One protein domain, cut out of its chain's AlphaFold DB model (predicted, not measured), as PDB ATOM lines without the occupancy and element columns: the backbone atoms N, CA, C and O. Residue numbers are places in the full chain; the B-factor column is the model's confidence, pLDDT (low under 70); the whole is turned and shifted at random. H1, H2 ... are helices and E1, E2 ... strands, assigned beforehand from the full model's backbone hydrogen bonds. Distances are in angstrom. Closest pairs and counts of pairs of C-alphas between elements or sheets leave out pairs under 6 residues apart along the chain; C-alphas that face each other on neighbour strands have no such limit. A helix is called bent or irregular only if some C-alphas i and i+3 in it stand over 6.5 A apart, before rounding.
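What this domain is: This is residues 599 to 776 of the 776 residues of the protein "TonB-dependent receptor" of Bacteroidales bacterium (UniProt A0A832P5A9). A long, narrow, twisted sheet of five strands, E1 E2 E5 E6 E7, makes one part of a rod; a head of four short helices and loops lies at one end, and the small two-stranded sheet E3 E4 joins the two. Loop 706 to 718 lies at the opposite end, and loop 647 to 673 reaches beyond the helices. The printed part has 178 residues, with elements in the order E1 E2 E3 H1 H2 H3 H4 E4 E5 E6 E7, class mixed, helices and strands. The larger sheet has the order E1 - E2 - E5 - E6 - E7, antiparallel throughout, as is E3 - E4. The whole is extended, with a radius of gyration of the C-alphas of 24.4 A and spans of 87 by 32 by 28 A.

How they stand to each other: E1, residues 599 to 604, an edge strand, forms a hairpin with E2, residues 607 to 618; N 602 and O 609 are 2.8 A apart, within hydrogen-bond range. E2 runs on into E3, residues 620 to 623, at 88 degrees. H1, residues 624 to 631, and H3, residues 674 to 683, touch at a shallow tilt of 27 degrees, opposite ways, closest at the C-alphas of Tyr 631 and Ser 679, 4.9 A. H2, residues 640 to 646, is close to H3 but not clearly touching, the C-alphas of Arg 644 and Pro 674 being closest at 5.8 A. H2 is irregular: C-alphas 641 and 644 are 8.4 A apart. H4, residues 685 to 688, touches H1, closest at the C-alphas of Met 627 and Ser 688, 5.2 A. E4, residues 689 to 691, is antiparallel to E3, with N 621 and O 690 at 2.9 A, and runs on into E5, residues 694 to 705, at 50 degrees. E5 is antiparallel to E2, with N 610 and O 701 at 3.0 A. E5, E6, residues 719 to 734, and E7, residues 767 to 775, form a meander, each strand the antiparallel neighbour of the one before, with N 702 and O 724 at 2.8 A and N 723 and O 771 at 2.8 A. The four helices are not on the five-stranded sheet. In H1 every O i to N i+4 pair is within hydrogen-bond range, in H3 3 of 6, in H2 1 of 3 with 2 of 4 O i to N i+3 pairs; H4 is too short for an O i to N i+4 pair.

Where its parts are: E1 begins at C-alpha 599 (13.560, -3.180, -26.068). From first to last C-alpha E2 measures 37.3 A, E5 34.0 A, E6 42.0 A, E7 25.5 A and H3 14.4 A. E7 ends at C-alpha 775 (8.447, -12.453, -0.472).

The domain as a whole: The C-alphas of Asp 664 and Asn 714, the two farthest apart, are 89.2 A apart. The links H2 to H3, E5 to E6 and E6 to E7 are long. The printed part has no cut, and no printed residue is under 70 in pLDDT.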
ATOM      1  N   ASN A 599      13.685  -3.219 -27.514       98.38
ATOM      2  CA  ASN A 599      13.560  -3.180 -26.068       98.38
ATOM      3  C   ASN A 599      14.620  -2.240 -25.483       98.38
ATOM      4  O   ASN A 599      15.800  -2.336 -25.835       98.38
ATOM      5  N   MET A 600      14.202  -1.339 -24.600       98.25
ATOM      6  CA  MET A 600      15.099  -0.470 -23.841       98.25
ATOM      7  C   MET A 600      14.834  -0.643 -22.355       98.25
ATOM      8  O   MET A 600      13.722  -0.375 -21.905       98.25
ATOM      9  N   ASP A 601      15.869  -1.012 -21.604       98.44
ATOM     10  CA  ASP A 601      15.805  -1.214 -20.161       98.44
ATOM     11  C   ASP A 601      16.783  -0.283 -19.448       98.44
ATOM     12  O   ASP A 601      17.969  -0.196 -19.767       98.44
ATOM     13  N   PHE A 602      16.280   0.405 -18.434       98.50
ATOM     14  CA  PHE A 602      17.032   1.311 -17.585       98.50
ATOM     15  C   PHE A 602      16.891   0.847 -16.144       98.50
ATOM     16  O   PHE A 602      15.784   0.621 -15.653       98.50
ATOM     17  N   SER A 603      17.999   0.765 -15.420       98.06
ATOM     18  CA  SER A 603      17.976   0.578 -13.972       98.06
ATOM     19  C   SER A 603      18.834   1.632 -13.302       98.06
ATOM     20  O   SER A 603      20.008   1.773 -13.638       98.06
ATOM     21  N   TYR A 604      18.258   2.340 -12.337       97.69
ATOM     22  CA  TYR A 604      18.956   3.249 -11.445       97.69
ATOM     23  C   TYR A 604      18.719   2.833  -9.989       97.69
ATOM     24  O   TYR A 604      17.643   3.050  -9.424       97.69
ATOM     25  N   LYS A 605      19.732   2.233  -9.360       95.38
ATOM     26  CA  LYS A 605      19.680   1.653  -8.011       95.38
ATOM     27  C   LYS A 605      18.520   0.664  -7.878       95.38
ATOM     28  O   LYS A 605      18.593  -0.444  -8.387       95.38
ATOM     29  N   ASN A 606      17.453   1.070  -7.195       95.56
ATOM     30  CA  ASN A 606      16.287   0.230  -6.928       95.56
ATOM     31  C   ASN A 606      15.074   0.580  -7.803       95.56
ATOM     32  O   ASN A 606      13.982   0.067  -7.568       95.56
ATOM     33  N   LEU A 607      15.250   1.491  -8.762       97.81
ATOM     34  CA  LEU A 607      14.261   1.828  -9.772       97.81
ATOM     35  C   LEU A 607      14.664   1.158 -11.084       97.81
ATOM     36  O   LEU A 607      15.803   1.309 -11.520       97.81
ATOM     37  N   SER A 608      13.734   0.473 -11.732       97.94
ATOM     38  CA  SER A 608      13.890   0.014 -13.106       97.94
ATOM     39  C   SER A 608      12.717   0.474 -13.959       97.94
ATOM     40  O   SER A 608      11.586   0.578 -13.489       97.94
ATOM     41  N   CYS A 609      12.992   0.795 -15.212       98.31
ATOM     42  CA  CYS A 609      11.997   1.166 -16.202       98.31
ATOM     43  C   CYS A 609      12.391   0.541 -17.530       98.31
ATOM     44  O   CYS A 609      13.570   0.547 -17.870       98.31
ATOM     45  N   GLY A 610      11.422   0.031 -18.274       98.25
ATOM     46  CA  GLY A 610      11.675  -0.458 -19.617       98.25
ATOM     47  C   GLY A 610      10.463  -0.308 -20.514       98.25
ATOM     48  O   GLY A 610       9.337  -0.135 -20.033       98.25
ATOM     49  N   PHE A 611      10.706  -0.334 -21.819       98.19
ATOM     50  CA  PHE A 611       9.660  -0.291 -22.831       98.19
ATOM     51  C   PHE A 611      10.034  -1.087 -24.080       98.19
ATOM     52  O   PHE A 611      11.196  -1.137 -24.482       98.19
ATOM     53  N   LEU A 612       9.005  -1.650 -24.717       98.50
ATOM     54  CA  LEU A 612       9.099  -2.420 -25.952       98.50
ATOM     55  C   LEU A 612       8.352  -1.704 -27.078       98.50
ATOM     56  O   LEU A 612       7.135  -1.504 -26.999       98.50
ATOM     57  N   VAL A 613       9.074  -1.370 -28.146       98.56
ATOM     58  CA  VAL A 613       8.504  -0.857 -29.395       98.56
ATOM     59  C   VAL A 613       8.576  -1.942 -30.464       98.56
ATOM     60  O   VAL A 613       9.646  -2.482 -30.728       98.56
ATOM     61  N   ASP A 614       7.437  -2.250 -31.071       98.19
ATOM     62  CA  ASP A 614       7.287  -3.245 -32.130       98.19
ATOM     63  C   ASP A 614       7.072  -2.560 -33.478       98.19
ATOM     64  O   ASP A 614       6.312  -1.590 -33.592       98.19
ATOM     65  N   PHE A 615       7.756  -3.074 -34.490       98.25
ATOM     66  CA  PHE A 615       7.781  -2.548 -35.841       98.25
ATOM     67  C   PHE A 615       7.409  -3.661 -36.808       98.25
ATOM     68  O   PHE A 615       8.018  -4.733 -36.825       98.25
ATOM     69  N   ARG A 616       6.468  -3.360 -37.692       97.88
ATOM     70  CA  ARG A 616       6.157  -4.193 -38.849       97.88
ATOM     71  C   ARG A 616       6.222  -3.322 -40.088       97.88
ATOM     72  O   ARG A 616       5.630  -2.242 -40.096       97.88
ATOM     73  N   LYS A 617       6.918  -3.785 -41.123       98.19
ATOM     74  CA  LYS A 617       6.919  -3.154 -42.443       98.19
ATOM     75  C   LYS A 617       6.358  -4.125 -43.475       98.19
ATOM     76  O   LYS A 617       6.798  -5.266 -43.542       98.19
ATOM     77  N   GLY A 618       5.415  -3.650 -44.275       96.69
ATOM     78  CA  GLY A 618       4.728  -4.422 -45.301       96.69
ATOM     79  C   GLY A 618       3.726  -5.430 -44.736       96.69
ATOM     80  O   GLY A 618       3.402  -5.449 -43.539       96.69
ATOM     81  N   GLY A 619       3.273  -6.308 -45.624       95.94
ATOM     82  CA  GLY A 619       2.186  -7.241 -45.378       95.94
ATOM     83  C   GLY A 619       0.846  -6.548 -45.553       95.94
ATOM     84  O   GLY A 619       0.436  -5.752 -44.717       95.94
ATOM     85  N   ASP A 620       0.167  -6.860 -46.642       96.75
ATOM     86  CA  ASP A 620      -1.112  -6.279 -46.998       96.75
ATOM     87  C   ASP A 620      -2.262  -6.955 -46.251       96.75
ATOM     88  O   ASP A 620      -2.260  -8.165 -45.998       96.75
ATOM     89  N   VAL A 621      -3.272  -6.157 -45.915       96.62
ATOM     90  CA  VAL A 621      -4.486  -6.604 -45.232       96.62
ATOM     91  C   VAL A 621      -5.694  -6.180 -46.049       96.62
ATOM     92  O   VAL A 621      -5.852  -5.006 -46.383       96.62
ATOM     93  N   PHE A 622      -6.575  -7.135 -46.343       96.81
ATOM     94  CA  PHE A 622      -7.919  -6.851 -46.820       96.81
ATOM     95  C   PHE A 622      -8.847  -6.620 -45.633       96.81
ATOM     96  O   PHE A 622      -9.076  -7.530 -44.838       96.81
ATOM     97  N   SER A 623      -9.397  -5.412 -45.530       95.69
ATOM     98  CA  SER A 623     -10.303  -5.037 -44.447       95.69
ATOM     99  C   SER A 623     -11.737  -4.932 -44.937       95.69
ATOM    100  O   SER A 623     -12.125  -3.996 -45.640       95.69
ATOM    101  N   VAL A 624     -12.551  -5.895 -44.512       95.25
ATOM    102  CA  VAL A 624     -14.002  -5.882 -44.715       95.25
ATOM    103  C   VAL A 624     -14.630  -4.726 -43.927       95.25
ATOM    104  O   VAL A 624     -15.587  -4.116 -44.402       95.25
ATOM    105  N   SER A 625     -14.054  -4.369 -42.773       93.50
ATOM    106  CA  SER A 625     -14.477  -3.213 -41.974       93.50
ATOM    107  C   SER A 625     -14.287  -1.903 -42.741       93.50
ATOM    108  O   SER A 625     -15.248  -1.158 -42.912       93.50
ATOM    109  N   GLN A 626     -13.101  -1.670 -43.321       94.19
ATOM    110  CA  GLN A 626     -12.858  -0.519 -44.197       94.19
ATOM    111  C   GLN A 626     -13.809  -0.522 -45.392       94.19
ATOM    112  O   GLN A 626     -14.376   0.513 -45.733       94.19
ATOM    113  N   MET A 627     -13.995  -1.682 -46.017       95.69
ATOM    114  CA  MET A 627     -14.831  -1.832 -47.196       95.69
ATOM    115  C   MET A 627     -16.280  -1.416 -46.953       95.69
ATOM    116  O   MET A 627     -16.784  -0.531 -47.646       95.69
ATOM    117  N   PHE A 628     -16.949  -2.047 -45.985       95.31
ATOM    118  CA  PHE A 628     -18.345  -1.737 -45.710       95.31
ATOM    119  C   PHE A 628     -18.497  -0.402 -44.996       95.31
ATOM    120  O   PHE A 628     -19.361   0.365 -45.386       95.31
ATOM    121  N   GLY A 629     -17.622  -0.044 -44.055       94.69
ATOM    122  CA  GLY A 629     -17.722   1.258 -43.401       94.69
ATOM    123  C   GLY A 629     -17.473   2.448 -44.347       94.69
ATOM    124  O   GLY A 629     -18.017   3.535 -44.138       94.69
ATOM    125  N   SER A 630     -16.689   2.259 -45.421       95.38
ATOM    126  CA  SER A 630     -16.613   3.232 -46.526       95.38
ATOM    127  C   SER A 630     -17.932   3.284 -47.280       95.38
ATOM    128  O   SER A 630     -18.488   4.361 -47.470       95.38
ATOM    129  N   TYR A 631     -18.413   2.108 -47.700       95.56
ATOM    130  CA  TYR A 631     -19.632   1.930 -48.483       95.56
ATOM    131  C   TYR A 631     -20.841   2.579 -47.794       95.56
ATOM    132  O   TYR A 631     -21.565   3.332 -48.435       95.56
ATOM    133  N   THR A 632     -20.994   2.388 -46.484       94.19
ATOM    134  CA  THR A 632     -22.109   2.909 -45.678       94.19
ATOM    135  C   THR A 632     -21.894   4.327 -45.152       94.19
ATOM    136  O   THR A 632     -22.785   4.893 -44.521       94.19
ATOM    137  N   GLY A 633     -20.729   4.937 -45.380       93.38
ATOM    138  CA  GLY A 633     -20.494   6.330 -45.001       93.38
ATOM    139  C   GLY A 633     -20.317   6.574 -43.497       93.38
ATOM    140  O   GLY A 633     -20.600   7.681 -43.036       93.38
ATOM    141  N   ILE A 634     -19.886   5.582 -42.710       92.00
ATOM    142  CA  ILE A 634     -19.705   5.756 -41.253       92.00
ATOM    143  C   ILE A 634     -18.364   6.402 -40.882       92.00
ATOM    144  O   ILE A 634     -18.236   6.982 -39.803       92.00
ATOM    145  N   TYR A 635     -17.350   6.285 -41.749       92.31
ATOM    146  CA  TYR A 635     -16.017   6.819 -41.478       92.31
ATOM    147  C   TYR A 635     -15.913   8.310 -41.803       92.31
ATOM    148  O   TYR A 635     -16.496   8.797 -42.772       92.31
ATOM    149  N   GLU A 636     -15.088   9.021 -41.033       91.75
ATOM    150  CA  GLU A 636     -14.886  10.475 -41.131       91.75
ATOM    151  C   GLU A 636     -14.558  10.948 -42.558       91.75
ATOM    152  O   GLU A 636     -15.136  11.921 -43.044       91.75
ATOM    153  N   TYR A 637     -13.681  10.239 -43.275       92.06
ATOM    154  CA  TYR A 637     -13.264  10.625 -44.631       92.06
ATOM    155  C   TYR A 637     -14.392  10.561 -45.672       92.06
ATOM    156  O   TYR A 637     -14.245  11.119 -46.753       92.06
ATOM    157  N   THR A 638     -15.527   9.930 -45.355       93.75
ATOM    158  CA  THR A 638     -16.717   9.912 -46.224       93.75
ATOM    159  C   THR A 638     -17.557  11.190 -46.125       93.75
ATOM    160  O   THR A 638     -18.495  11.384 -46.900       93.75
ATOM    161  N   ALA A 639     -17.245  12.064 -45.163       91.56
ATOM    162  CA  ALA A 639     -17.911  13.346 -44.939       91.56
ATOM    163  C   ALA A 639     -16.941  14.538 -44.853       91.56
ATOM    164  O   ALA A 639     -17.368  15.692 -44.875       91.56
ATOM    165  N   ALA A 640     -15.635  14.283 -44.760       89.62
ATOM    166  CA  ALA A 640     -14.629  15.324 -44.628       89.62
ATOM    167  C   ALA A 640     -14.596  16.272 -45.841       89.62
ATOM    168  O   ALA A 640     -14.901  15.889 -46.969       89.62
ATOM    169  N   LYS A 641     -14.163  17.519 -45.607       88.75
ATOM    170  CA  LYS A 641     -13.858  18.518 -46.653       88.75
ATOM    171  C   LYS A 641     -15.016  18.822 -47.623       88.75
ATOM    172  O   LYS A 641     -14.777  19.240 -48.752       88.75
ATOM    173  N   GLY A 642     -16.262  18.631 -47.190       88.56
ATOM    174  CA  GLY A 642     -17.445  18.899 -48.010       88.56
ATOM    175  C   GLY A 642     -17.625  17.917 -49.173       88.56
ATOM    176  O   GLY A 642     -18.231  18.260 -50.184       88.56
ATOM    177  N   ILE A 643     -17.048  16.711 -49.073       92.44
ATOM    178  CA  ILE A 643     -17.132  15.687 -50.123       92.44
ATOM    179  C   ILE A 643     -18.593  15.324 -50.439       92.44
ATOM    180  O   ILE A 643     -18.922  15.058 -51.593       92.44
ATOM    181  N   ARG A 644     -19.490  15.345 -49.443       91.50
ATOM    182  CA  ARG A 644     -20.906  14.994 -49.643       91.50
ATOM    183  C   ARG A 644     -21.658  16.028 -50.484       91.50
ATOM    184  O   ARG A 644     -22.592  15.662 -51.189       91.50
ATOM    185  N   GLU A 645     -21.236  17.286 -50.432       89.81
ATOM    186  CA  GLU A 645     -21.826  18.410 -51.155       89.81
ATOM    187  C   GLU A 645     -21.175  18.628 -52.527       89.81
ATOM    188  O   GLU A 645     -21.865  18.957 -53.489       89.81
ATOM    189  N   ASN A 646     -19.856  18.442 -52.619       91.56
ATOM    190  CA  ASN A 646     -19.067  18.812 -53.796       91.56
ATOM    191  C   ASN A 646     -18.832  17.654 -54.781       91.56
ATOM    192  O   ASN A 646     -18.396  17.891 -55.907       91.56
ATOM    193  N   GLY A 647     -19.107  16.412 -54.374       93.75
ATOM    194  CA  GLY A 647     -18.724  15.225 -55.134       93.75
ATOM    195  C   GLY A 647     -17.289  14.776 -54.851       93.75
ATOM    196  O   GLY A 647     -16.580  15.353 -54.029       93.75
ATOM    197  N   VAL A 648     -16.878  13.699 -55.520       96.50
ATOM    198  CA  VAL A 648     -15.591  13.026 -55.305       96.50
ATOM    199  C   VAL A 648     -14.811  12.926 -56.607       96.50
ATOM    200  O   VAL A 648     -15.323  12.396 -57.588       96.50
ATOM    201  N   VAL A 649     -13.539  13.316 -56.588       96.75
ATOM    202  CA  VAL A 649     -12.557  12.967 -57.620       96.75
ATOM    203  C   VAL A 649     -11.537  11.981 -57.036       96.75
ATOM    204  O   VAL A 649     -10.785  12.303 -56.110       96.75
ATOM    205  N   PHE A 650     -11.490  10.760 -57.578       96.12
ATOM    206  CA  PHE A 650     -10.501   9.746 -57.185       96.12
ATOM    207  C   PHE A 650      -9.068  10.229 -57.455       96.12
ATOM    208  O   PHE A 650      -8.794  10.767 -58.527       96.12
ATOM    209  N   GLY A 651      -8.165  10.032 -56.487       93.69
ATOM    210  CA  GLY A 651      -6.770  10.492 -56.536       93.69
ATOM    211  C   GLY A 651      -6.562  11.923 -56.036       93.69
ATOM    212  O   GLY A 651      -5.431  12.317 -55.762       93.69
ATOM    213  N   LYS A 652      -7.646  12.692 -55.859       93.62
ATOM    214  CA  LYS A 652      -7.612  14.071 -55.350       93.62
ATOM    215  C   LYS A 652      -8.320  14.215 -54.003       93.62
ATOM    216  O   LYS A 652      -7.739  14.770 -53.072       93.62
ATOM    217  N   ASP A 653      -9.547  13.710 -53.898       93.75
ATOM    218  CA  ASP A 653     -10.378  13.855 -52.694       93.75
ATOM    219  C   ASP A 653     -10.327  12.602 -51.808       93.75
ATOM    220  O   ASP A 653     -10.292  12.707 -50.581       93.75
ATOM    221  N   ILE A 654     -10.253  11.418 -52.429       92.62
ATOM    222  CA  ILE A 654     -10.086  10.113 -51.769       92.62
ATOM    223  C   ILE A 654      -8.984   9.300 -52.450       92.62
ATOM    224  O   ILE A 654      -8.681   9.525 -53.622       92.62
ATOM    225  N   LEU A 655      -8.413   8.332 -51.721       91.94
ATOM    226  CA  LEU A 655      -7.302   7.491 -52.199       91.94
ATOM    227  C   LEU A 655      -6.139   8.338 -52.753       91.94
ATOM    228  O   LEU A 655      -5.560   8.035 -53.790       91.94
ATOM    229  N   THR A 656      -5.827   9.437 -52.059       91.88
ATOM    230  CA  THR A 656      -4.842  10.457 -52.468       91.88
ATOM    231  C   THR A 656      -3.398   9.965 -52.425       91.88
ATOM    232  O   THR A 656      -2.472  10.683 -52.785       91.88
ATOM    233  N   ASP A 657      -3.175   8.760 -51.908       89.19
ATOM    234  CA  ASP A 657      -1.906   8.052 -51.968       89.19
ATOM    235  C   ASP A 657      -1.688   7.318 -53.301       89.19
ATOM    236  O   ASP A 657      -0.621   6.730 -53.476       89.19
ATOM    237  N   ARG A 658      -2.665   7.365 -54.219       92.56
ATOM    238  CA  ARG A 658      -2.666   6.692 -55.522       92.56
ATOM    239  C   ARG A 658      -2.966   7.685 -56.648       92.56
ATOM    240  O   ARG A 658      -3.727   8.634 -56.467       92.56
ATOM    241  N   THR A 659      -2.419   7.422 -57.830       95.94
ATOM    242  CA  THR A 659      -2.662   8.225 -59.037       95.94
ATOM    243  C   THR A 659      -3.769   7.596 -59.876       95.94
ATOM    244  O   THR A 659      -3.756   6.389 -60.115       95.94
ATOM    245  N   PHE A 660      -4.710   8.417 -60.343       97.88
ATOM    246  CA  PHE A 660      -5.792   8.010 -61.239       97.88
ATOM    247  C   PHE A 660      -5.676   8.779 -62.555       97.88
ATOM    248  O   PHE A 660      -5.625  10.010 -62.539       97.88
ATOM    249  N   LEU A 661      -5.646   8.063 -63.679       97.81
ATOM    250  CA  LEU A 661      -5.500   8.622 -65.023       97.81
ATOM    251  C   LEU A 661      -6.692   8.242 -65.903       97.81
ATOM    252  O   LEU A 661      -7.243   7.145 -65.791       97.81
ATOM    253  N   LYS A 662      -7.080   9.147 -66.799       97.25
ATOM    254  CA  LYS A 662      -8.011   8.868 -67.899       97.25
ATOM    255  C   LYS A 662      -7.311   8.025 -68.971       97.25
ATOM    256  O   LYS A 662      -6.091   7.886 -68.972       97.25
ATOM    257  N   GLU A 663      -8.080   7.470 -69.907       93.12
ATOM    258  CA  GLU A 663      -7.535   6.634 -70.993       93.12
ATOM    259  C   GLU A 663      -6.523   7.363 -71.893       93.12
ATOM    260  O   GLU A 663      -5.689   6.716 -72.517       93.12
ATOM    261  N   ASP A 664      -6.575   8.695 -71.944       93.62
ATOM    262  CA  ASP A 664      -5.627   9.537 -72.682       93.62
ATOM    263  C   ASP A 664      -4.328   9.842 -71.905       93.62
ATOM    264  O   ASP A 664      -3.473  10.575 -72.401       93.62
ATOM    265  N   GLY A 665      -4.177   9.298 -70.692       93.69
ATOM    266  CA  GLY A 665      -3.017   9.486 -69.817       93.69
ATOM    267  C   GLY A 665      -3.049  10.757 -68.963       93.69
ATOM    268  O   GLY A 665      -2.154  10.962 -68.144       93.69
ATOM    269  N   SER A 666      -4.060  11.619 -69.103       96.81
ATOM    270  CA  SER A 666      -4.182  12.812 -68.260       96.81
ATOM    271  C   SER A 666      -4.780  12.489 -66.882       96.81
ATOM    272  O   SER A 666      -5.519  11.518 -66.711       96.81
ATOM    273  N   VAL A 667      -4.454  13.306 -65.873       97.38
ATOM    274  CA  VAL A 667      -4.924  13.111 -64.490       97.38
ATOM    275  C   VAL A 667      -6.451  13.165 -64.423       97.38
ATOM    276  O   VAL A 667      -7.083  14.006 -65.066       97.38
ATOM    277  N   ASN A 668      -7.045  12.267 -63.636       97.62
ATOM    278  CA  ASN A 668      -8.484  12.232 -63.423       97.62
ATOM    279  C   ASN A 668      -8.980  13.509 -62.726       97.62
ATOM    280  O   ASN A 668      -8.549  13.858 -61.629       97.62
ATOM    281  N   ASP A 669      -9.942  14.163 -63.361       96.81
ATOM    282  CA  ASP A 669     -10.634  15.365 -62.901       96.81
ATOM    283  C   ASP A 669     -12.165  15.194 -62.905       96.81
ATOM    284  O   ASP A 669     -12.902  16.143 -62.640       96.81
ATOM    285  N   ILE A 670     -12.654  13.979 -63.180       97.56
ATOM    286  CA  ILE A 670     -14.081  13.676 -63.302       97.56
ATOM    287  C   ILE A 670     -14.703  13.538 -61.909       97.56
ATOM    288  O   ILE A 670     -14.285  12.704 -61.103       97.56
ATOM    289  N   VAL A 671     -15.735  14.342 -61.653       97.31
ATOM    290  CA  VAL A 671     -16.492  14.339 -60.395       97.31
ATOM    291  C   VAL A 671     -17.520  13.208 -60.396       97.31
ATOM    292  O   VAL A 671     -18.339  13.089 -61.306       97.31
ATOM    293  N   VAL A 672     -17.500  12.402 -59.339       97.06
ATOM    294  CA  VAL A 672     -18.411  11.279 -59.098       97.06
ATOM    295  C   VAL A 672     -19.308  11.603 -57.906       97.06
ATOM    296  O   VAL A 672     -18.863  12.180 -56.913       97.06
ATOM    297  N   ALA A 673     -20.582  11.212 -57.982       95.31
ATOM    298  CA  ALA A 673     -21.496  11.333 -56.850       95.31
ATOM    299  C   ALA A 673     -20.940  10.563 -55.627       95.31
ATOM    300  O   ALA A 673     -20.522   9.414 -55.795       95.31
ATOM    301  N   PRO A 674     -20.953  11.126 -54.404       93.81
ATOM    302  CA  PRO A 674     -20.261  10.539 -53.251       93.81
ATOM    303  C   PRO A 674     -20.688   9.107 -52.926       93.81
ATOM    304  O   PRO A 674     -19.835   8.228 -52.856       93.81
ATOM    305  N   SER A 675     -21.992   8.834 -52.816       91.06
ATOM    306  CA  SER A 675     -22.498   7.475 -52.554       91.06
ATOM    307  C   SER A 675     -22.062   6.479 -53.634       91.06
ATOM    308  O   SER A 675     -21.675   5.354 -53.332       91.06
ATOM    309  N   THR A 676     -22.029   6.910 -54.899       94.38
ATOM    310  CA  THR A 676     -21.517   6.091 -56.008       94.38
ATOM    311  C   THR A 676     -20.013   5.847 -55.879       94.38
ATOM    312  O   THR A 676     -19.576   4.708 -56.034       94.38
ATOM    313  N   ALA A 677     -19.221   6.875 -55.560       95.75
ATOM    314  CA  ALA A 677     -17.779   6.748 -55.371       95.75
ATOM    315  C   ALA A 677     -17.433   5.812 -54.200       95.75
ATOM    316  O   ALA A 677     -16.591   4.930 -54.343       95.75
ATOM    317  N   PHE A 678     -18.115   5.941 -53.061       96.12
ATOM    318  CA  PHE A 678     -17.881   5.071 -51.908       96.12
ATOM    319  C   PHE A 678     -18.422   3.652 -52.110       96.12
ATOM    320  O   PHE A 678     -17.813   2.703 -51.616       96.12
ATOM    321  N   SER A 679     -19.463   3.466 -52.935       95.38
ATOM    322  CA  SER A 679     -19.894   2.120 -53.339       95.38
ATOM    323  C   SER A 679     -18.807   1.323 -54.077       95.38
ATOM    324  O   SER A 679     -18.812   0.087 -54.065       95.38
ATOM    325  N   ASP A 680     -17.812   2.003 -54.666       96.00
ATOM    326  CA  ASP A 680     -16.684   1.331 -55.308       96.00
ATOM    327  C   ASP A 680     -15.733   0.649 -54.329       96.00
ATOM    328  O   ASP A 680     -15.022  -0.252 -54.755       96.00
ATOM    329  N   PHE A 681     -15.757   0.959 -53.031       95.56
ATOM    330  CA  PHE A 681     -14.992   0.176 -52.053       95.56
ATOM    331  C   PHE A 681     -15.476  -1.277 -51.980       95.56
ATOM    332  O   PHE A 681     -14.660  -2.191 -51.848       95.56
ATOM    333  N   TYR A 682     -16.785  -1.506 -52.133       95.00
ATOM    334  CA  TYR A 682     -17.357  -2.847 -52.247       95.00
ATOM    335  C   TYR A 682     -17.069  -3.469 -53.618       95.00
ATOM    336  O   TYR A 682     -16.708  -4.641 -53.724       95.00
ATOM    337  N   SER A 683     -17.226  -2.685 -54.686       94.50
ATOM    338  CA  SER A 683     -17.147  -3.185 -56.061       94.50
ATOM    339  C   SER A 683     -15.703  -3.402 -56.561       94.50
ATOM    340  O   SER A 683     -15.476  -4.195 -57.478       94.50
ATOM    341  N   ASN A 684     -14.730  -2.722 -55.951       96.25
ATOM    342  CA  ASN A 684     -13.300  -2.772 -56.230       96.25
ATOM    343  C   ASN A 684     -12.529  -3.020 -54.925       96.25
ATOM    344  O   ASN A 684     -12.207  -2.107 -54.164       96.25
ATOM    345  N   ARG A 685     -12.186  -4.286 -54.687       95.50
ATOM    346  CA  ARG A 685     -11.595  -4.745 -53.425       95.50
ATOM    347  C   ARG A 685     -10.223  -4.126 -53.164       95.50
ATOM    348  O   ARG A 685      -9.857  -3.969 -52.006       95.50
ATOM    349  N   SER A 686      -9.508  -3.694 -54.211       95.12
ATOM    350  CA  SER A 686      -8.200  -3.031 -54.075       95.12
ATOM    351  C   SER A 686      -8.237  -1.731 -53.260       95.12
ATOM    352  O   SER A 686      -7.201  -1.301 -52.753       95.12
ATOM    353  N   TYR A 687      -9.398  -1.085 -53.113       95.56
ATOM    354  CA  TYR A 687      -9.547   0.122 -52.282       95.56
ATOM    355  C   TYR A 687      -9.592  -0.187 -50.781       95.56
ATOM    356  O   TYR A 687      -9.343   0.688 -49.955       95.56
ATOM    357  N   SER A 688      -9.867  -1.443 -50.435       95.88
ATOM    358  CA  SER A 688      -9.948  -1.944 -49.059       95.88
ATOM    359  C   SER A 688      -8.752  -2.834 -48.700       95.88
ATOM    360  O   SER A 688      -8.794  -3.558 -47.707       95.88
ATOM    361  N   ILE A 689      -7.697  -2.781 -49.520       95.94
ATOM    362  CA  ILE A 689      -6.376  -3.341 -49.238       95.94
ATOM    363  C   ILE A 689      -5.486  -2.211 -48.730       95.94
ATOM    364  O   ILE A 689      -5.367  -1.174 -49.395       95.94
ATOM    365  N   PHE A 690      -4.854  -2.416 -47.578       95.38
ATOM    366  CA  PHE A 690      -3.874  -1.488 -47.027       95.38
ATOM    367  C   PHE A 690      -2.583  -2.199 -46.607       95.38
ATOM    368  O   PHE A 690      -2.621  -3.348 -46.176       95.38
ATOM    369  N   ASP A 691      -1.462  -1.476 -46.669       96.25
ATOM    370  CA  ASP A 691      -0.178  -1.899 -46.099       96.25
ATOM    371  C   ASP A 691      -0.298  -1.951 -44.563       96.25
ATOM    372  O   ASP A 691      -0.583  -0.942 -43.906       96.25
ATOM    373  N   GLY A 692      -0.088  -3.136 -43.992       96.50
ATOM    374  CA  GLY A 692      -0.161  -3.438 -42.565       96.50
ATOM    375  C   GLY A 692       1.032  -2.950 -41.741       96.50
ATOM    376  O   GLY A 692       1.192  -3.375 -40.595       96.50
ATOM    377  N   SER A 693       1.867  -2.063 -42.291       97.88
ATOM    378  CA  SER A 693       2.978  -1.464 -41.562       97.88
ATOM    379  C   SER A 693       2.493  -0.657 -40.359       97.88
ATOM    380  O   SER A 693       1.577   0.170 -40.461       97.88
ATOM    381  N   TYR A 694       3.177  -0.824 -39.229       97.44
ATOM    382  CA  TYR A 694       2.908  -0.068 -38.013       97.44
ATOM    383  C   TYR A 694       4.162   0.135 -37.162       97.44
ATOM    384  O   TYR A 694       5.148  -0.597 -37.268       97.44
ATOM    385  N   VAL A 695       4.064   1.100 -36.247       98.25
ATOM    386  CA  VAL A 695       4.929   1.208 -35.068       98.25
ATOM    387  C   VAL A 695       4.039   1.224 -33.833       98.25
ATOM    388  O   VAL A 695       3.123   2.047 -33.744       98.25
ATOM    389  N   LYS A 696       4.291   0.332 -32.874       97.50
ATOM    390  CA  LYS A 696       3.502   0.214 -31.642       97.50
ATOM    391  C   LYS A 696       4.378   0.230 -30.403       97.50
ATOM    392  O   LYS A 696       5.367  -0.486 -30.333       97.50
ATOM    393  N   LEU A 697       3.958   0.976 -29.387       97.62
ATOM    394  CA  LEU A 697       4.428   0.780 -28.021       97.62
ATOM    395  C   LEU A 697       3.666  -0.416 -27.444       97.62
ATOM    396  O   LEU A 697       2.496  -0.283 -27.073       97.62
ATOM    397  N   LYS A 698       4.309  -1.585 -27.422       96.12
ATOM    398  CA  LYS A 698       3.708  -2.830 -26.935       96.12
ATOM    399  C   LYS A 698       3.628  -2.821 -25.422       96.12
ATOM    400  O   LYS A 698       2.529  -2.851 -24.891       96.12
ATOM    401  N   ASP A 699       4.765  -2.707 -24.747       97.38
ATOM    402  CA  ASP A 699       4.841  -2.847 -23.295       97.38
ATOM    403  C   ASP A 699       5.625  -1.703 -22.663       97.38
ATOM    404  O   ASP A 699       6.545  -1.152 -23.268       97.38
ATOM    405  N   PHE A 700       5.283  -1.376 -21.419       98.06
ATOM    406  CA  PHE A 700       6.168  -0.620 -20.538       98.06
ATOM    407  C   PHE A 700       6.086  -1.150 -19.110       98.06
ATOM    408  O   PHE A 700       5.064  -1.698 -18.683       98.06
ATOM    409  N   TYR A 701       7.141  -0.924 -18.338       98.25
ATOM    410  CA  TYR A 701       7.107  -1.101 -16.896       98.25
ATOM    411  C   TYR A 701       7.914  -0.020 -16.179       98.25
ATOM    412  O   TYR A 701       8.881   0.526 -16.709       98.25
ATOM    413  N   ILE A 702       7.510   0.273 -14.947       98.31
ATOM    414  CA  ILE A 702       8.274   1.048 -13.971       98.31
ATOM    415  C   ILE A 702       8.176   0.295 -12.653       98.31
ATOM    416  O   ILE A 702       7.093   0.206 -12.079       98.31
ATOM    417  N   THR A 703       9.290  -0.238 -12.170       98.31
ATOM    418  CA  THR A 703       9.365  -1.026 -10.943       98.31
ATOM    419  C   THR A 703      10.241  -0.327  -9.919       98.31
ATOM    420  O   THR A 703      11.368   0.064 -10.207       98.31
ATOM    421  N   TYR A 704       9.742  -0.223  -8.693       97.50
ATOM    422  CA  TYR A 704      10.542   0.139  -7.534       97.50
ATOM    423  C   TYR A 704      10.642  -1.052  -6.582       97.50
ATOM    424  O   TYR A 704       9.636  -1.542  -6.054       97.50
ATOM    425  N   SER A 705      11.870  -1.509  -6.362       96.31
ATOM    426  CA  SER A 705      12.204  -2.537  -5.382       96.31
ATOM    427  C   SER A 705      12.547  -1.868  -4.057       96.31
ATOM    428  O   SER A 705      13.481  -1.078  -3.969       96.31
ATOM    429  N   ILE A 706      11.809  -2.157  -2.989       93.94
ATOM    430  CA  ILE A 706      12.139  -1.582  -1.683       93.94
ATOM    431  C   ILE A 706      13.447  -2.223  -1.192       93.94
ATOM    432  O   ILE A 706      13.506  -3.453  -1.089       93.94
ATOM    433  N   PRO A 707      14.491  -1.434  -0.859       88.56
ATOM    434  CA  PRO A 707      15.762  -1.985  -0.405       88.56
ATOM    435  C   PRO A 707      15.585  -2.863   0.828       88.56
ATOM    436  O   PRO A 707      14.914  -2.460   1.780       88.56
ATOM    437  N   ALA A 708      16.264  -4.010   0.865       84.69
ATOM    438  CA  ALA A 708      16.196  -4.932   2.000       84.69
ATOM    439  C   ALA A 708      16.550  -4.262   3.345       84.69
ATOM    440  O   ALA A 708      15.992  -4.613   4.380       84.69
ATOM    441  N   SER A 709      17.419  -3.243   3.327       84.38
ATOM    442  CA  SER A 709      17.807  -2.446   4.499       84.38
ATOM    443  C   SER A 709      16.665  -1.647   5.137       84.38
ATOM    444  O   SER A 709      16.796  -1.207   6.276       84.38
ATOM    445  N   ARG A 710      15.547  -1.444   4.429       86.50
ATOM    446  CA  ARG A 710      14.345  -0.793   4.969       86.50
ATOM    447  C   ARG A 710      13.480  -1.745   5.797       86.50
ATOM    448  O   ARG A 710      12.622  -1.269   6.534       86.50
ATOM    449  N   PHE A 711      13.706  -3.056   5.707       87.81
ATOM    450  CA  PHE A 711      13.046  -4.043   6.556       87.81
ATOM    451  C   PHE A 711      13.899  -4.327   7.795       87.81
ATOM    452  O   PHE A 711      15.120  -4.463   7.719       87.81
ATOM    453  N   SER A 712      13.260  -4.427   8.962       83.69
ATOM    454  CA  SER A 712      13.957  -4.858  10.175       83.69
ATOM    455  C   SER A 712      14.389  -6.325  10.043       83.69
ATOM    456  O   SER A 712      13.748  -7.111   9.344       83.69
ATOM    457  N   LYS A 713      15.446  -6.739  10.756       80.62
ATOM    458  CA  LYS A 713      15.895  -8.149  10.757       80.62
ATOM    459  C   LYS A 713      14.790  -9.130  11.189       80.62
ATOM    460  O   LYS A 713      14.769 -10.264  10.718       80.62
ATOM    461  N   ASN A 714      13.857  -8.661  12.022       82.56
ATOM    462  CA  ASN A 714      12.715  -9.424  12.534       82.56
ATOM    463  C   ASN A 714      11.462  -9.316  11.643       82.56
ATOM    464  O   ASN A 714      10.433  -9.898  11.972       82.56
ATOM    465  N   SER A 715      11.520  -8.567  10.538       86.38
ATOM    466  CA  SER A 715      10.415  -8.463   9.586       86.38
ATOM    467  C   SER A 715      10.143  -9.817   8.933       86.38
ATOM    468  O   SER A 715      11.072 -10.497   8.478       86.38
ATOM    469  N   LEU A 716       8.861 -10.172   8.839       89.25
ATOM    470  CA  LEU A 716       8.393 -11.306   8.042       89.25
ATOM    471  C   LEU A 716       8.518 -11.042   6.538       89.25
ATOM    472  O   LEU A 716       8.488 -11.983   5.776       89.25
ATOM    473  N   VAL A 717       8.657  -9.789   6.097       91.38
ATOM    474  CA  VAL A 717       8.838  -9.446   4.677       91.38
ATOM    475  C   VAL A 717      10.328  -9.365   4.355       91.38
ATOM    476  O   VAL A 717      11.058  -8.621   5.017       91.38
ATOM    477  N   LYS A 718      10.766 -10.102   3.328       89.56
ATOM    478  CA  LYS A 718      12.156 -10.153   2.832       89.56
ATOM    479  C   LYS A 718      12.366  -9.398   1.525       89.56
ATOM    480  O   LYS A 718      13.464  -8.902   1.292       89.56
ATOM    481  N   ALA A 719      11.334  -9.286   0.692       91.88
ATOM    482  CA  ALA A 719      11.365  -8.472  -0.520       91.88
ATOM    483  C   ALA A 719       9.984  -7.886  -0.814       91.88
ATOM    484  O   ALA A 719       8.965  -8.548  -0.599       91.88
ATOM    485  N   PHE A 720       9.959  -6.658  -1.329       95.00
ATOM    486  CA  PHE A 720       8.737  -5.972  -1.732       95.00
ATOM    487  C   PHE A 720       8.991  -5.168  -3.004       95.00
ATOM    488  O   PHE A 720       9.880  -4.316  -3.037       95.00
ATOM    489  N   ASN A 721       8.202  -5.431  -4.040       96.31
ATOM    490  CA  ASN A 721       8.308  -4.769  -5.335       96.31
ATOM    491  C   ASN A 721       6.953  -4.192  -5.722       96.31
ATOM    492  O   ASN A 721       5.944  -4.897  -5.653       96.31
ATOM    493  N   VAL A 722       6.944  -2.944  -6.185       97.44
ATOM    494  CA  VAL A 722       5.766  -2.298  -6.776       97.44
ATOM    495  C   VAL A 722       6.097  -1.950  -8.209       97.44
ATOM    496  O   VAL A 722       7.137  -1.351  -8.462       97.44
ATOM    497  N   SER A 723       5.239  -2.341  -9.143       98.12
ATOM    498  CA  SER A 723       5.420  -2.044 -10.561       98.12
ATOM    499  C   SER A 723       4.162  -1.434 -11.154       98.12
ATOM    500  O   SER A 723       3.084  -2.001 -11.000       98.12
ATOM    501  N   LEU A 724       4.305  -0.321 -11.866       98.31
ATOM    502  CA  LEU A 724       3.333   0.111 -12.861       98.31
ATOM    503  C   LEU A 724       3.677  -0.604 -14.167       98.31
ATOM    504  O   LEU A 724       4.827  -0.560 -14.596       98.31
ATOM    505  N   VAL A 725       2.710  -1.280 -14.773       97.81
ATOM    506  CA  VAL A 725       2.899  -2.038 -16.014       97.81
ATOM    507  C   VAL A 725       1.845  -1.638 -17.035       97.81
ATOM    508  O   VAL A 725       0.716  -1.317 -16.662       97.81
ATOM    509  N   GLY A 726       2.198  -1.682 -18.314       97.38
ATOM    510  CA  GLY A 726       1.259  -1.513 -19.414       97.38
ATOM    511  C   GLY A 726       1.519  -2.508 -20.535       97.38
ATOM    512  O   GLY A 726       2.668  -2.868 -20.774       97.38
ATOM    513  N   ASN A 727       0.445  -2.935 -21.200       95.31
ATOM    514  CA  ASN A 727       0.458  -3.852 -22.338       95.31
ATOM    515  C   ASN A 727      -0.478  -3.347 -23.446       95.31
ATOM    516  O   ASN A 727      -1.537  -2.775 -23.164       95.31
ATOM    517  N   ASN A 728      -0.051  -3.553 -24.693       94.44
ATOM    518  CA  ASN A 728      -0.639  -3.021 -25.920       94.44
ATOM    519  C   ASN A 728      -0.975  -1.521 -25.806       94.44
ATOM    520  O   ASN A 728      -2.117  -1.076 -25.936       94.44
ATOM    521  N   VAL A 729       0.041  -0.734 -25.455       96.06
ATOM    522  CA  VAL A 729      -0.133   0.613 -24.907       96.06
ATOM    523  C   VAL A 729      -0.581   1.600 -25.978       96.06
ATOM    524  O   VAL A 729      -1.548   2.329 -25.769       96.06
ATOM    525  N   ALA A 730       0.095   1.671 -27.123       95.81
ATOM    526  CA  ALA A 730      -0.268   2.643 -28.152       95.81
ATOM    527  C   ALA A 730       0.171   2.232 -29.554       95.81
ATOM    528  O   ALA A 730       1.273   1.728 -29.751       95.81
ATOM    529  N   ILE A 731      -0.665   2.561 -30.537       95.69
ATOM    530  CA  ILE A 731      -0.264   2.637 -31.940       95.69
ATOM    531  C   ILE A 731       0.357   4.015 -32.157       95.69
ATOM    532  O   ILE A 731      -0.319   5.031 -32.014       95.69
ATOM    533  N   LEU A 732       1.658   4.045 -32.439       97.00
ATOM    534  CA  LEU A 732       2.427   5.277 -32.630       97.00
ATOM    535  C   LEU A 732       2.380   5.744 -34.088       97.00
ATOM    536  O   LEU A 732       2.440   6.943 -34.353       97.00
ATOM    537  N   TRP A 733       2.271   4.803 -35.026       97.38
ATOM    538  CA  TRP A 733       2.199   5.086 -36.456       97.38
ATOM    539  C   TRP A 733       1.513   3.939 -37.213       97.38
ATOM    540  O   TRP A 733       1.681   2.772 -36.856       97.38
ATOM    541  N   LEU A 734       0.768   4.285 -38.266       96.81
ATOM    542  CA  LEU A 734       0.158   3.374 -39.241       96.81
ATOM    543  C   LEU A 734       0.476   3.872 -40.650       96.81
ATOM    544  O   LEU A 734       0.612   5.080 -40.867       96.81
ATOM    545  N   HIS A 735       0.534   2.961 -41.620       96.19
ATOM    546  CA  HIS A 735       0.678   3.355 -43.017       96.19
ATOM    547  C   HIS A 735      -0.520   4.185 -43.512       96.19
ATOM    548  O   HIS A 735      -1.671   3.923 -43.168       96.19
ATOM    549  N   LYS A 736      -0.258   5.164 -44.388       92.88
ATOM    550  CA  LYS A 736      -1.266   6.104 -44.915       92.88
ATOM    551  C   LYS A 736      -2.418   5.444 -45.685       92.88
ATOM    552  O   LYS A 736      -3.503   6.009 -45.733       92.88
ATOM    553  N   SER A 737      -2.190   4.266 -46.272       92.38
ATOM    554  CA  SER A 737      -3.226   3.511 -46.993       92.38
ATOM    555  C   SER A 737      -4.285   2.925 -46.055       92.38
ATOM    556  O   SER A 737      -5.381   2.595 -46.500       92.38
ATOM    557  N   ASN A 738      -3.973   2.780 -44.762       93.19
ATOM    558  CA  ASN A 738      -4.910   2.334 -43.734       93.19
ATOM    559  C   ASN A 738      -5.782   3.516 -43.278       93.19
ATOM    560  O   ASN A 738      -5.675   4.024 -42.160       93.19
ATOM    561  N   ILE A 739      -6.628   3.989 -44.191       91.19
ATOM    562  CA  ILE A 739      -7.472   5.175 -43.997       91.19
ATOM    563  C   ILE A 739      -8.537   4.969 -42.911       91.19
ATOM    564  O   ILE A 739      -8.940   5.934 -42.262       91.19
ATOM    565  N   ALA A 740      -8.961   3.721 -42.679       89.81
ATOM    566  CA  ALA A 740      -9.890   3.360 -41.609       89.81
ATOM    567  C   ALA A 740      -9.214   3.243 -40.230       89.81
ATOM    568  O   ALA A 740      -9.912   3.150 -39.222       89.81
ATOM    569  N   LYS A 741      -7.872   3.283 -40.169       91.50
ATOM    570  CA  LYS A 741      -7.068   3.157 -38.940       91.50
ATOM    571  C   LYS A 741      -7.361   1.868 -38.163       91.50
ATOM    572  O   LYS A 741      -7.323   1.855 -36.933       91.50
ATOM    573  N   VAL A 742      -7.651   0.789 -38.885       90.81
ATOM    574  CA  VAL A 742      -7.846  -0.541 -38.301       90.81
ATOM    575  C   VAL A 742      -6.505  -1.038 -37.776       90.81
ATOM    576  O   VAL A 742      -5.475  -0.844 -38.418       90.81
ATOM    577  N   ASP A 743      -6.493  -1.679 -36.613       92.88
ATOM    578  CA  ASP A 743      -5.277  -2.304 -36.111       92.88
ATOM    579  C   ASP A 743      -4.836  -3.446 -37.065       92.88
ATOM    580  O   ASP A 743      -5.583  -4.423 -37.188       92.88
ATOM    581  N   PRO A 744      -3.646  -3.380 -37.707       92.50
ATOM    582  CA  PRO A 744      -3.198  -4.401 -38.663       92.50
ATOM    583  C   PRO A 744      -2.932  -5.791 -38.064       92.50
ATOM    584  O   PRO A 744      -2.682  -6.739 -38.806       92.50
ATOM    585  N   GLU A 745      -2.955  -5.933 -36.737       89.81
ATOM    586  CA  GLU A 745      -2.874  -7.229 -36.050       89.81
ATOM    587  C   GLU A 745      -4.245  -7.916 -35.906       89.81
ATOM    588  O   GLU A 745      -4.355  -8.971 -35.279       89.81
ATOM    589  N   SER A 746      -5.301  -7.337 -36.480       87.75
ATOM    590  CA  SER A 746      -6.648  -7.906 -36.486       87.75
ATOM    591  C   SER A 746      -6.809  -8.972 -37.575       87.75
ATOM    592  O   SER A 746      -6.321  -8.819 -38.693       87.75
ATOM    593  N   SER A 747      -7.541 -10.042 -37.264       86.62
ATOM    594  CA  SER A 747      -7.885 -11.121 -38.199       86.62
ATOM    595  C   SER A 747      -9.338 -11.543 -37.996       86.62
ATOM    596  O   SER A 747      -9.869 -11.464 -36.883       86.62
ATOM    597  N   MET A 748      -9.988 -12.020 -39.058       84.94
ATOM    598  CA  MET A 748     -11.363 -12.519 -39.001       84.94
ATOM    599  C   MET A 748     -11.495 -13.831 -38.207       84.94
ATOM    600  O   MET A 748     -12.567 -14.124 -37.683       84.94
ATOM    601  N   ASN A 749     -10.432 -14.642 -38.131       84.19
ATOM    602  CA  ASN A 749     -10.381 -15.869 -37.333       84.19
ATOM    603  C   ASN A 749      -8.929 -16.241 -36.964       84.19
ATOM    604  O   ASN A 749      -7.977 -15.602 -37.406       84.19
ATOM    605  N   SER A 750      -8.753 -17.264 -36.126       80.31
ATOM    606  CA  SER A 750      -7.441 -17.696 -35.618       80.31
ATOM    607  C   SER A 750      -6.721 -18.743 -36.482       80.31
ATOM    608  O   SER A 750      -5.637 -19.185 -36.109       80.31
ATOM    609  N   GLY A 751      -7.319 -19.182 -37.590       84.62
ATOM    610  CA  GLY A 751      -6.746 -20.168 -38.503       84.62
ATOM    611  C   GLY A 751      -6.123 -19.538 -39.749       84.62
ATOM    612  O   GLY A 751      -6.293 -18.354 -40.033       84.62
ATOM    613  N   ASN A 752      -5.450 -20.369 -40.552       84.44
ATOM    614  CA  ASN A 752      -4.811 -19.927 -41.798       84.44
ATOM    615  C   ASN A 752      -5.803 -19.306 -42.796       84.44
ATOM    616  O   ASN A 752      -5.423 -18.441 -43.579       84.44
ATOM    617  N   SER A 753      -7.078 -19.703 -42.746       87.12
ATOM    618  CA  SER A 753      -8.122 -19.165 -43.620       87.12
ATOM    619  C   SER A 753      -8.484 -17.705 -43.337       87.12
ATOM    620  O   SER A 753      -9.156 -17.096 -44.164       87.12
ATOM    621  N   GLY A 754      -8.069 -17.145 -42.193       87.50
ATOM    622  CA  GLY A 754      -8.232 -15.727 -41.860       87.50
ATOM    623  C   GLY A 754      -7.000 -14.862 -42.136       87.50
ATOM    624  O   GLY A 754      -7.068 -13.648 -41.969       87.50
ATOM    625  N   VAL A 755      -5.869 -15.443 -42.550       89.56
ATOM    626  CA  VAL A 755      -4.612 -14.693 -42.719       89.56
ATOM    627  C   VAL A 755      -4.761 -13.627 -43.805       89.56
ATOM    628  O   VAL A 755      -5.155 -13.924 -44.935       89.56
ATOM    629  N   GLY A 756      -4.430 -12.382 -43.447       91.06
ATOM    630  CA  GLY A 756      -4.569 -11.214 -44.322       91.06
ATOM    631  C   GLY A 756      -5.992 -10.688 -44.480       91.06
ATOM    632  O   GLY A 756      -6.196  -9.748 -45.245       91.06
ATOM    633  N   LEU A 757      -6.967 -11.288 -43.794       94.25
ATOM    634  CA  LEU A 757      -8.382 -10.954 -43.909       94.25
ATOM    635  C   LEU A 757      -8.883 -10.436 -42.558       94.25
ATOM    636  O   LEU A 757      -9.009 -11.185 -41.590       94.25
ATOM    637  N   GLU A 758      -9.204  -9.149 -42.496       93.69
ATOM    638  CA  GLU A 758      -9.813  -8.509 -41.333       93.69
ATOM    639  C   GLU A 758     -11.319  -8.333 -41.563       93.69
ATOM    640  O   GLU A 758     -11.754  -7.935 -42.645       93.69
ATOM    641  N   SER A 759     -12.132  -8.643 -40.547       92.00
ATOM    642  CA  SER A 759     -13.579  -8.414 -40.596       92.00
ATOM    643  C   SER A 759     -14.177  -8.305 -39.199       92.00
ATOM    644  O   SER A 759     -14.325  -9.323 -38.520       92.00
ATOM    645  N   ASN A 760     -14.622  -7.105 -38.817       88.12
ATOM    646  CA  ASN A 760     -15.341  -6.825 -37.566       88.12
ATOM    647  C   ASN A 760     -14.652  -7.391 -36.326       88.12
ATOM    648  O   ASN A 760     -15.309  -7.853 -35.387       88.12
ATOM    649  N   SER A 761     -13.321  -7.419 -36.344       86.31
ATOM    650  CA  SER A 761     -12.547  -7.906 -35.215       86.31
ATOM    651  C   SER A 761     -12.727  -6.951 -34.037       86.31
ATOM    652  O   SER A 761     -12.759  -5.730 -34.199       86.31
ATOM    653  N   TYR A 762     -12.830  -7.499 -32.827       87.12
ATOM    654  CA  TYR A 762     -12.799  -6.667 -31.632       87.12
ATOM    655  C   TYR A 762     -11.472  -5.924 -31.552       87.12
ATOM    656  O   TYR A 762     -10.407  -6.518 -31.724       87.12
ATOM    657  N   MET A 763     -11.548  -4.625 -31.272       81.94
ATOM    658  CA  MET A 763     -10.362  -3.786 -31.169       81.94
ATOM    659  C   MET A 763      -9.459  -4.280 -30.028       81.94
ATOM    660  O   MET A 763      -9.954  -4.492 -28.912       81.94
ATOM    661  N   PRO A 764      -8.145  -4.443 -30.269       86.75
ATOM    662  CA  PRO A 764      -7.194  -4.762 -29.215       86.75
ATOM    663  C   PRO A 764      -7.277  -3.755 -28.065       86.75
ATOM    664  O   PRO A 764      -7.376  -2.546 -28.274       86.75
ATOM    665  N   THR A 765      -7.241  -4.248 -26.830       90.38
ATOM    666  CA  THR A 765      -7.401  -3.404 -25.643       90.38
ATOM    667  C   THR A 765      -6.054  -2.898 -25.140       90.38
ATOM    668  O   THR A 765      -5.050  -3.606 -25.195       90.38
ATOM    669  N   ARG A 766      -6.038  -1.663 -24.631       93.75
ATOM    670  CA  ARG A 766      -4.929  -1.108 -23.848       93.75
ATOM    671  C   ARG A 766      -5.101  -1.526 -22.392       93.75
ATOM    672  O   ARG A 766      -6.152  -1.261 -21.811       93.75
ATOM    673  N   SER A 767      -4.067  -2.099 -21.780       95.19
ATOM    674  CA  SER A 767      -4.061  -2.432 -20.351       95.19
ATOM    675  C   SER A 767      -2.988  -1.644 -19.610       95.19
ATOM    676  O   SER A 767      -1.851  -1.560 -20.068       95.19
ATOM    677  N   ILE A 768      -3.346  -1.065 -18.463       96.56
ATOM    678  CA  ILE A 768      -2.423  -0.427 -17.520       96.56
ATOM    679  C   ILE A 768      -2.798  -0.928 -16.128       96.56
ATOM    680  O   ILE A 768      -3.973  -0.912 -15.763       96.56
ATOM    681  N   GLY A 769      -1.818  -1.385 -15.353       96.75
ATOM    682  CA  GLY A 769      -2.074  -2.014 -14.064       96.75
ATOM    683  C   GLY A 769      -0.941  -1.860 -13.060       96.75
ATOM    684  O   GLY A 769       0.191  -1.514 -13.396       96.75
ATOM    685  N   LEU A 770      -1.267  -2.146 -11.802       97.69
ATOM    686  CA  LEU A 770      -0.316  -2.213 -10.700       97.69
ATOM    687  C   LEU A 770      -0.006  -3.680 -10.388       97.69
ATOM    688  O   LEU A 770      -0.912  -4.486 -10.184       97.69
ATOM    689  N   LYS A 771       1.276  -4.019 -10.290       97.56
ATOM    690  CA  LYS A 771       1.757  -5.325  -9.837       97.56
ATOM    691  C   LYS A 771       2.514  -5.161  -8.529       97.56
ATOM    692  O   LYS A 771       3.462  -4.382  -8.449       97.56
ATOM    693  N   VAL A 772       2.130  -5.938  -7.521       97.62
ATOM    694  CA  VAL A 772       2.821  -5.998  -6.228       97.62
ATOM    695  C   VAL A 772       3.353  -7.408  -6.017       97.62
ATOM    696  O   VAL A 772       2.622  -8.383  -6.181       97.62
ATOM    697  N   GLY A 773       4.635  -7.520  -5.674       96.56
ATOM    698  CA  GLY A 773       5.281  -8.786  -5.335       96.56
ATOM    699  C   GLY A 773       5.863  -8.727  -3.931       96.56
ATOM    700  O   GLY A 773       6.647  -7.823  -3.642       96.56
ATOM    701  N   ILE A 774       5.499  -9.689  -3.083       95.19
ATOM    702  CA  ILE A 774       5.976  -9.796  -1.700       95.19
ATOM    703  C   ILE A 774       6.597 -11.178  -1.502       95.19
ATOM    704  O   ILE A 774       6.003 -12.189  -1.872       95.19
ATOM    705  N   THR A 775       7.788 -11.218  -0.915       93.81
ATOM    706  CA  THR A 775       8.447 -12.453  -0.472       93.81
ATOM    707  C   THR A 775       8.586 -12.419   1.041       93.81
ATOM    708  O   THR A 775       9.000 -11.391   1.587       93.81
ATOM    709  N   PHE A 776       8.237 -13.531   1.690       91.56
ATOM    710  CA  PHE A 776       8.268 -13.706   3.141       91.56
ATOM    711  C   PHE A 776       9.439 -14.584   3.592       91.56
ATOM    712  O   PHE A 776       9.851 -15.445   2.779       91.56
TER     713      PHE A 776